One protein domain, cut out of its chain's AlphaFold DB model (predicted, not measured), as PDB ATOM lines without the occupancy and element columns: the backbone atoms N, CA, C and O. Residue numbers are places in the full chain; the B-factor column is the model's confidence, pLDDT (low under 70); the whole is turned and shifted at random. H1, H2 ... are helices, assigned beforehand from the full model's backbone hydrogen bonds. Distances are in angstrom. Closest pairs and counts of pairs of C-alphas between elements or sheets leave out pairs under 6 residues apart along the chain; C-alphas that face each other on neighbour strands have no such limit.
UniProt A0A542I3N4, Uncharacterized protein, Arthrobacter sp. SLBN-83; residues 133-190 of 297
ATOM      1  N   LEU A 133      12.325  99.056  41.358       74.69
ATOM      2  CA  LEU A 133      13.663  98.670  41.818       74.69
ATOM      3  C   LEU A 133      13.995  99.300  43.171       74.69
ATOM      4  O   LEU A 133      14.536  98.633  44.052       74.69
ATOM      5  N   VAL A 134      13.629 100.569  43.363       80.31
ATOM      6  CA  VAL A 134      13.777 101.266  44.646       80.31
ATOM      7  C   VAL A 134      12.907 100.614  45.715       80.31
ATOM      8  O   VAL A 134      13.358 100.459  46.847       80.31
ATOM      9  N   ARG A 135      11.697 100.161  45.372       80.25
ATOM     10  CA  ARG A 135      10.805  99.469  46.306       80.25
ATOM     11  C   ARG A 135      11.360  98.114  46.745       80.25
ATOM     12  O   ARG A 135      11.450  97.862  47.945       80.25
ATOM     13  N   GLN A 136      11.848  97.303  45.805       81.00
ATOM     14  CA  GLN A 136      12.530  96.042  46.131       81.00
ATOM     15  C   GLN A 136      13.825  96.263  46.922       81.00
ATOM     16  O   GLN A 136      14.152  95.485  47.824       81.00
ATOM     17  N   ALA A 137      14.569  97.327  46.616       83.50
ATOM     18  CA  ALA A 137      15.749  97.701  47.383       83.50
ATOM     19  C   ALA A 137      15.378  98.140  48.807       83.50
ATOM     20  O   ALA A 137      16.058  97.744  49.753       83.50
ATOM     21  N   ALA A 138      14.293  98.896  48.989       81.12
ATOM     22  CA  ALA A 138      13.831  99.363  50.295       81.12
ATOM     23  C   ALA A 138      13.447  98.197  51.220       81.12
ATOM     24  O   ALA A 138      13.865  98.163  52.378       81.12
ATOM     25  N   GLU A 139      12.741  97.195  50.692       84.62
ATOM     26  CA  GLU A 139      12.354  95.989  51.438       84.62
ATOM     27  C   GLU A 139      13.580  95.189  51.909       84.62
ATOM     28  O   GLU A 139      13.653  94.755  53.063       84.62
ATOM     29  N   ARG A 140      14.612  95.071  51.064       83.31
ATOM     30  CA  ARG A 140      15.882  94.429  51.449       83.31
ATOM     31  C   ARG A 140      16.715  95.285  52.405       83.31
ATOM     32  O   ARG A 140      17.365  94.744  53.297       83.31
ATOM     33  N   THR A 141      16.664  96.606  52.268       85.44
ATOM     34  CA  THR A 141      17.408  97.550  53.119       85.44
ATOM     35  C   THR A 141      16.871  97.559  54.548       85.44
ATOM     36  O   THR A 141      17.660  97.615  55.485       85.44
ATOM     37  N   SER A 142      15.557  97.408  54.743       84.00
ATOM     38  CA  SER A 142      14.949  97.291  56.080       84.00
ATOM     39  C   SER A 142      15.509  96.104  56.881       84.00
ATOM     40  O   SER A 142      15.771  96.218  58.082       84.00
ATOM     41  N   SER A 143      15.788  94.987  56.202       81.69
ATOM     42  CA  SER A 143      16.399  93.804  56.821       81.69
ATOM     43  C   SER A 143      17.853  94.058  57.244       81.69
ATOM     44  O   SER A 143      18.289  93.594  58.295       81.69
ATOM     45  N   VAL A 144      18.597  94.838  56.455       85.38
ATOM     46  CA  VAL A 144      19.974  95.248  56.774       85.38
ATOM     47  C   VAL A 144      20.001  96.277  57.905       85.38
ATOM     48  O   VAL A 144      20.840  96.174  58.794       85.38
ATOM     49  N   ALA A 145      19.064  97.228  57.919       83.94
ATOM     50  CA  ALA A 145      18.934  98.216  58.987       83.94
ATOM     51  C   ALA A 145      18.654  97.543  60.338       83.94
ATOM     52  O   ALA A 145      19.337  97.820  61.318       83.94
ATOM     53  N   SER A 146      17.739  96.569  60.357       83.25
ATOM     54  CA  SER A 146      17.430  95.784  61.561       83.25
ATOM     55  C   SER A 146      18.620  94.934  62.032       83.25
ATOM     56  O   SER A 146      18.805  94.709  63.226       83.25
ATOM     57  N   TRP A 147      19.453  94.454  61.101       82.06
ATOM     58  CA  TRP A 147      20.699  93.758  61.432       82.06
ATOM     59  C   TRP A 147      21.748  94.706  62.024       82.06
ATOM     60  O   TRP A 147      22.452  94.312  62.952       82.06
ATOM     61  N   LEU A 148      21.824  95.940  61.518       83.00
ATOM     62  CA  LEU A 148      22.764  96.965  61.967       83.00
ATOM     63  C   LEU A 148      22.406  97.512  63.354       83.00
ATOM     64  O   LEU A 148      23.296  97.726  64.167       83.00
ATOM     65  N   GLU A 149      21.115  97.678  63.642       81.25
ATOM     66  CA  GLU A 149      20.613  98.160  64.937       81.25
ATOM     67  C   GLU A 149      20.943  97.201  66.095       81.25
ATOM     68  O   GLU A 149      21.160  97.629  67.225       81.25
ATOM     69  N   ASN A 150      21.073  95.905  65.798       82.81
ATOM     70  CA  ASN A 150      21.387  94.865  66.781       82.81
ATOM     71  C   ASN A 150      22.864  94.420  66.770       82.81
ATOM     72  O   ASN A 150      23.177  93.371  67.343       82.81
ATOM     73  N   ARG A 151      23.777  95.142  66.102       82.94
ATOM     74  CA  ARG A 151      25.211  94.793  66.028       82.94
ATOM     75  C   ARG A 151      26.099  95.887  66.608       82.94
ATOM     76  O   ARG A 151      25.910  97.068  66.342       82.94
ATOM     77  N   GLU A 152      27.144  95.477  67.321       81.75
ATOM     78  CA  GLU A 152      28.219  96.381  67.725       81.75
ATOM     79  C   GLU A 152      29.171  96.672  66.546       81.75
ATOM     80  O   GLU A 152      29.452  95.788  65.730       81.75
ATOM     81  N   PRO A 153      29.734  97.893  66.451       76.69
ATOM     82  CA  PRO A 153      30.609  98.287  65.343       76.69
ATOM     83  C   PRO A 153      31.888  97.439  65.230       76.69
ATOM     84  O   PRO A 153      32.443  97.309  64.139       76.69
ATOM     85  N   GLY A 154      32.341  96.821  66.328       80.94
ATOM     86  CA  GLY A 154      33.481  95.899  66.321       80.94
ATOM     87  C   GLY A 154      33.225  94.611  65.528       80.94
ATOM     88  O   GLY A 154      34.131  94.109  64.859       80.94
ATOM     89  N   ASP A 155      31.985  94.121  65.520       82.81
ATOM     90  CA  ASP A 155      31.615  92.892  64.809       82.81
ATOM     91  C   ASP A 155      31.553  93.090  63.291       82.81
ATOM     92  O   ASP A 155      31.831  92.160  62.530       82.81
ATOM     93  N   LEU A 156      31.269  94.312  62.829       85.75
ATOM     94  CA  LEU A 156      31.201  94.639  61.401       85.75
ATOM     95  C   LEU A 156      32.553  94.445  60.707       85.75
ATOM     96  O   LEU A 156      32.620  93.872  59.620       85.75
ATOM     97  N   LEU A 157      33.640  94.880  61.347       89.00
ATOM     98  CA  LEU A 157      34.993  94.723  60.806       89.00
ATOM     99  C   LEU A 157      35.375  93.247  60.689       89.00
ATOM    100  O   LEU A 157      35.996  92.831  59.704       89.00
ATOM    101  N   ASN A 158      34.982  92.453  61.682       90.19
ATOM    102  CA  ASN A 158      35.271  91.030  61.710       90.19
ATOM    103  C   ASN A 158      34.483  90.285  60.618       90.19
ATOM    104  O   ASN A 158      35.041  89.437  59.922       90.19
ATOM    105  N   GLU A 159      33.223  90.661  60.389       88.75
ATOM    106  CA  GLU A 159      32.381  90.078  59.342       88.75
ATOM    107  C   GLU A 159      32.846  90.478  57.932       88.75
ATOM    108  O   GLU A 159      32.930  89.621  57.054       88.75
ATOM    109  N   VAL A 160      33.255  91.736  57.713       91.31
ATOM    110  CA  VAL A 160      33.864  92.174  56.439       91.31
ATOM    111  C   VAL A 160      35.165  91.419  56.173       91.31
ATOM    112  O   VAL A 160      35.379  90.923  55.067       91.31
ATOM    113  N   THR A 161      36.017  91.268  57.191       91.56
ATOM    114  CA  THR A 161      37.271  90.508  57.077       91.56
ATOM    115  C   THR A 161      36.998  89.040  56.758       91.56
ATOM    116  O   THR A 161      37.646  88.452  55.889       91.56
ATOM    117  N   ARG A 162      36.012  88.434  57.424       93.62
ATOM    118  CA  ARG A 162      35.578  87.060  57.165       93.62
ATOM    119  C   ARG A 162      35.005  86.909  55.755       93.62
ATOM    120  O   ARG A 162      35.357  85.955  55.065       93.62
ATOM    121  N   PHE A 163      34.182  87.850  55.300       94.31
ATOM    122  CA  PHE A 163      33.625  87.863  53.949       94.31
ATOM    123  C   PHE A 163      34.724  87.977  52.888       94.31
ATOM    124  O   PHE A 163      34.738  87.187  51.944       94.31
ATOM    125  N   ALA A 164      35.683  88.886  53.076       93.75
ATOM    126  CA  ALA A 164      36.822  89.052  52.177       93.75
ATOM    127  C   ALA A 164      37.659  87.767  52.070       93.75
ATOM    128  O   ALA A 164      38.052  87.375  50.972       93.75
ATOM    129  N   ARG A 165      37.876  87.066  53.191       94.56
ATOM    130  CA  ARG A 165      38.613  85.789  53.221       94.56
ATOM    131  C   ARG A 165      37.836  84.630  52.593       94.56
ATOM    132  O   ARG A 165      38.449  83.782  51.954       94.56
ATOM    133  N   ASN A 166      36.514  84.591  52.753       96.25
ATOM    134  CA  ASN A 166      35.679  83.509  52.225       96.25
ATOM    135  C   ASN A 166      35.293  83.706  50.752       96.25
ATOM    136  O   ASN A 166      34.962  82.734  50.075       96.25
ATOM    137  N   ARG A 167      35.281  84.949  50.257       95.25
ATOM    138  CA  ARG A 167      34.881  85.301  48.885       95.25
ATOM    139  C   ARG A 167      35.798  86.380  48.293       95.25
ATOM    140  O   ARG A 167      35.335  87.496  48.043       95.25
ATOM    141  N   PRO A 168      37.075  86.061  48.010       88.19
ATOM    142  CA  PRO A 168      38.047  87.054  47.550       88.19
ATOM    143  C   PRO A 168      37.627  87.750  46.244       88.19
ATOM    144  O   PRO A 168      37.725  88.968  46.144       88.19
ATOM    145  N   GLY A 169      37.067  87.020  45.269       95.12
ATOM    146  CA  GLY A 169      36.656  87.605  43.982       95.12
ATOM    147  C   GLY A 169      35.490  88.594  44.086       95.12
ATOM    148  O   GLY A 169      35.554  89.696  43.546       95.12
ATOM    149  N   THR A 170      34.430  88.243  44.823       95.44
ATOM    150  CA  THR A 170      33.274  89.138  45.008       95.44
ATOM    151  C   THR A 170      33.656  90.372  45.810       95.44
ATOM    152  O   THR A 170      33.211  91.466  45.479       95.44
ATOM    153  N   PHE A 171      34.491  90.215  46.842       93.88
ATOM    154  CA  PHE A 171      34.971  91.349  47.621       93.88
ATOM    155  C   PHE A 171      35.768  92.328  46.756       93.88
ATOM    156  O   PHE A 171      35.497  93.520  46.821       93.88
ATOM    157  N   LEU A 172      36.676  91.846  45.901       92.94
ATOM    158  CA  LEU A 172      37.431  92.708  44.986       92.94
ATOM    159  C   LEU A 172      36.526  93.420  43.974       92.94
ATOM    160  O   LEU A 172      36.696  94.614  43.754       92.94
ATOM    161  N   LEU A 173      35.534  92.729  43.407       95.00
ATOM    162  CA  LEU A 173      34.576  93.337  42.477       95.00
ATOM    163  C   LEU A 173      33.745  94.425  43.170       95.00
ATOM    164  O   LEU A 173      33.628  95.541  42.664       95.00
ATOM    165  N   LEU A 174      33.209  94.121  44.355       95.00
ATOM    166  CA  LEU A 174      32.451  95.082  45.152       95.00
ATOM    167  C   LEU A 174      33.318  96.263  45.584       95.00
ATOM    168  O   LEU A 174      32.873  97.401  45.483       95.00
ATOM    169  N   ALA A 175      34.549  96.013  46.029       92.31
ATOM    170  CA  ALA A 175      35.488  97.049  46.437       92.31
ATOM    171  C   ALA A 175      35.895  97.937  45.257       92.31
ATOM    172  O   ALA A 175      35.952  99.151  45.414       92.31
ATOM    173  N   ALA A 176      36.108  97.366  44.070       94.38
ATOM    174  CA  ALA A 176      36.375  98.131  42.857       94.38
ATOM    175  C   ALA A 176      35.169  99.002  42.475       94.38
ATOM    176  O   ALA A 176      35.321 100.204  42.265       94.38
ATOM    177  N   GLY A 177      33.960  98.433  42.465       95.19
ATOM    178  CA  GLY A 177      32.734  99.181  42.178       95.19
ATOM    179  C   GLY A 177      32.489 100.307  43.186       95.19
ATOM    180  O   GLY A 177      32.268 101.456  42.803       95.19
ATOM    181  N   ALA A 178      32.604 100.004  44.480       94.19
ATOM    182  CA  ALA A 178      32.478 100.984  45.553       94.19
ATOM    183  C   ALA A 178      33.579 102.051  45.481       94.19
ATOM    184  O   ALA A 178      33.294 103.231  45.661       94.19
ATOM    185  N   GLY A 179      34.814 101.658  45.168       87.94
ATOM    186  CA  GLY A 179      35.961 102.547  45.017       87.94
ATOM    187  C   GLY A 179      35.803 103.523  43.855       87.94
ATOM    188  O   GLY A 179      36.084 104.705  44.021       87.94
ATOM    189  N   VAL A 180      35.276 103.082  42.708       91.75
ATOM    190  CA  VAL A 180      34.976 103.973  41.574       91.75
ATOM    191  C   VAL A 180      33.888 104.976  41.952       91.75
ATOM    192  O   VAL A 180      34.040 106.170  41.698       91.75
ATOM    193  N   LEU A 181      32.814 104.528  42.604       89.06
ATOM    194  CA  LEU A 181      31.741 105.419  43.049       89.06
ATOM    195  C   LEU A 181      32.249 106.433  44.085       89.06
ATOM    196  O   LEU A 181      32.046 107.635  43.922       89.06
ATOM    197  N   ALA A 182      32.973 105.975  45.107       89.25
ATOM    198  CA  ALA A 182      33.538 106.821  46.155       89.25
ATOM    199  C   ALA A 182      34.616 107.775  45.619       89.25
ATOM    200  O   ALA A 182      34.641 108.946  45.994       89.25
ATOM    201  N   GLY A 183      35.473 107.312  44.709       85.38
ATOM    202  CA  GLY A 183      36.502 108.119  44.062       85.38
ATOM    203  C   GLY A 183      35.895 109.210  43.186       85.38
ATOM    204  O   GLY A 183      36.331 110.359  43.248       85.38
ATOM    205  N   ARG A 184      34.827 108.898  42.440       80.38
ATOM    206  CA  ARG A 184      34.110 109.899  41.638       80.38
ATOM    207  C   ARG A 184      33.330 110.893  42.496       80.38
ATOM    208  O   ARG A 184      33.334 112.076  42.165       80.38
ATOM    209  N   LEU A 185      32.735 110.458  43.607       80.88
ATOM    210  CA  LEU A 185      32.096 111.355  44.578       80.88
ATOM    211  C   LEU A 185      33.126 112.275  45.235       80.88
ATOM    212  O   LEU A 185      32.948 113.488  45.252       80.88
ATOM    213  N   THR A 186      34.250 111.722  45.689       80.12
ATOM    214  CA  THR A 186      35.348 112.499  46.280       80.12
ATOM    215  C   THR A 186      35.907 113.496  45.268       80.12
ATOM    216  O   THR A 186      36.081 114.662  45.614       80.12
ATOM    217  N   ARG A 187      36.087 113.089  43.998       76.00
ATOM    218  CA  ARG A 187      36.518 113.964  42.894       76.00
ATOM    219  C   ARG A 187      35.508 115.079  42.596       76.00
ATOM    220  O   ARG A 187      35.929 116.188  42.294       76.00
ATOM    221  N   GLY A 188      34.209 114.806  42.700       71.75
ATOM    222  CA  GLY A 188      33.144 115.796  42.508       71.75
ATOM    223  C   GLY A 188      32.995 116.784  43.668       71.75
ATOM    224  O   GLY A 188      32.551 117.902  43.456       71.75
ATOM    225  N   LEU A 189      33.398 116.398  44.881       64.25
ATOM    226  CA  LEU A 189      33.405 117.289  46.047       64.25
ATOM    227  C   LEU A 189      34.670 118.162  46.107       64.25
ATOM    228  O   LEU A 189      34.614 119.288  46.594       64.25
ATOM    229  N   THR A 190      35.805 117.666  45.601       66.56
ATOM    230  CA  THR A 190      37.056 118.443  45.482       66.56
ATOM    231  C   THR A 190      37.128 119.295  44.216       66.56
ATOM    232  O   THR A 190      37.820 120.313  44.230       66.56
TER     233      THR A 190
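Overview. This is residues 133 to 190 of the 297 residues of an uncharacterized protein of Arthrobacter sp. SLBN-83 (UniProt A0A542I3N4). Start from the longest helix, H3: it and H2 make the two arms of a corner at residue 167, and H1 is strung on at the far end of H2, giving an open frame of three helices joined end to end round an empty middle. No helix packs along another, and H1 stands clear of both. The printed part has 58 residues, with named helices H1, H2 and H3 in that order and no named strand; the class is all helix. The whole is loose, with a radius of gyration of the C-alphas of 14.3 A, and it spans 35 by 32 by 21 A.

Along the chain. Find C-alpha 168 at (38.047, 87.054, 47.550); from there H3, residues 168 to 190, runs 31.5 A to C-alpha 190 at (37.056, 118.443, 45.482). Before it look for H2, residues 153 to 166, 20.4 A long. H1, residues 133 to 149, begins at C-alpha 133 at (13.663, 98.670, 41.818) and is 24.1 A long, with a kink of 28 degrees near residue 140.

Arrangement. Look first at Ala 164 and Phe 171, whose C-alphas, 5.4 A apart, are the closest of H2 and H3. These helices touch only at the corner by their link, and only just, with 3 pairs of C-alphas within 8 A; H2 touches H3 with residues 163 to 164 alone, and H3 touches H2 with residues 170 to 171 alone. They run opposite ways at a steep tilt of 54 degrees. H1 is apart from H2 and from H3. In H3 every O i to N i+4 pair is within hydrogen-bond range; in H1 it is 12 of 13 and in H2 8 of 10.

Size, cuts and confidence. The C-alphas of Asn 166 and Thr 190 are the two farthest apart, at 35.6 A. The printed part has no cut, and both links, H1 to H2 and H2 to H3, are tight. Residues 133 to 147 and 176 to 190 are among those that stand free. The mean pLDDT of the printed part is 86.0; look for low confidence, under 70, at residues 189 to 190.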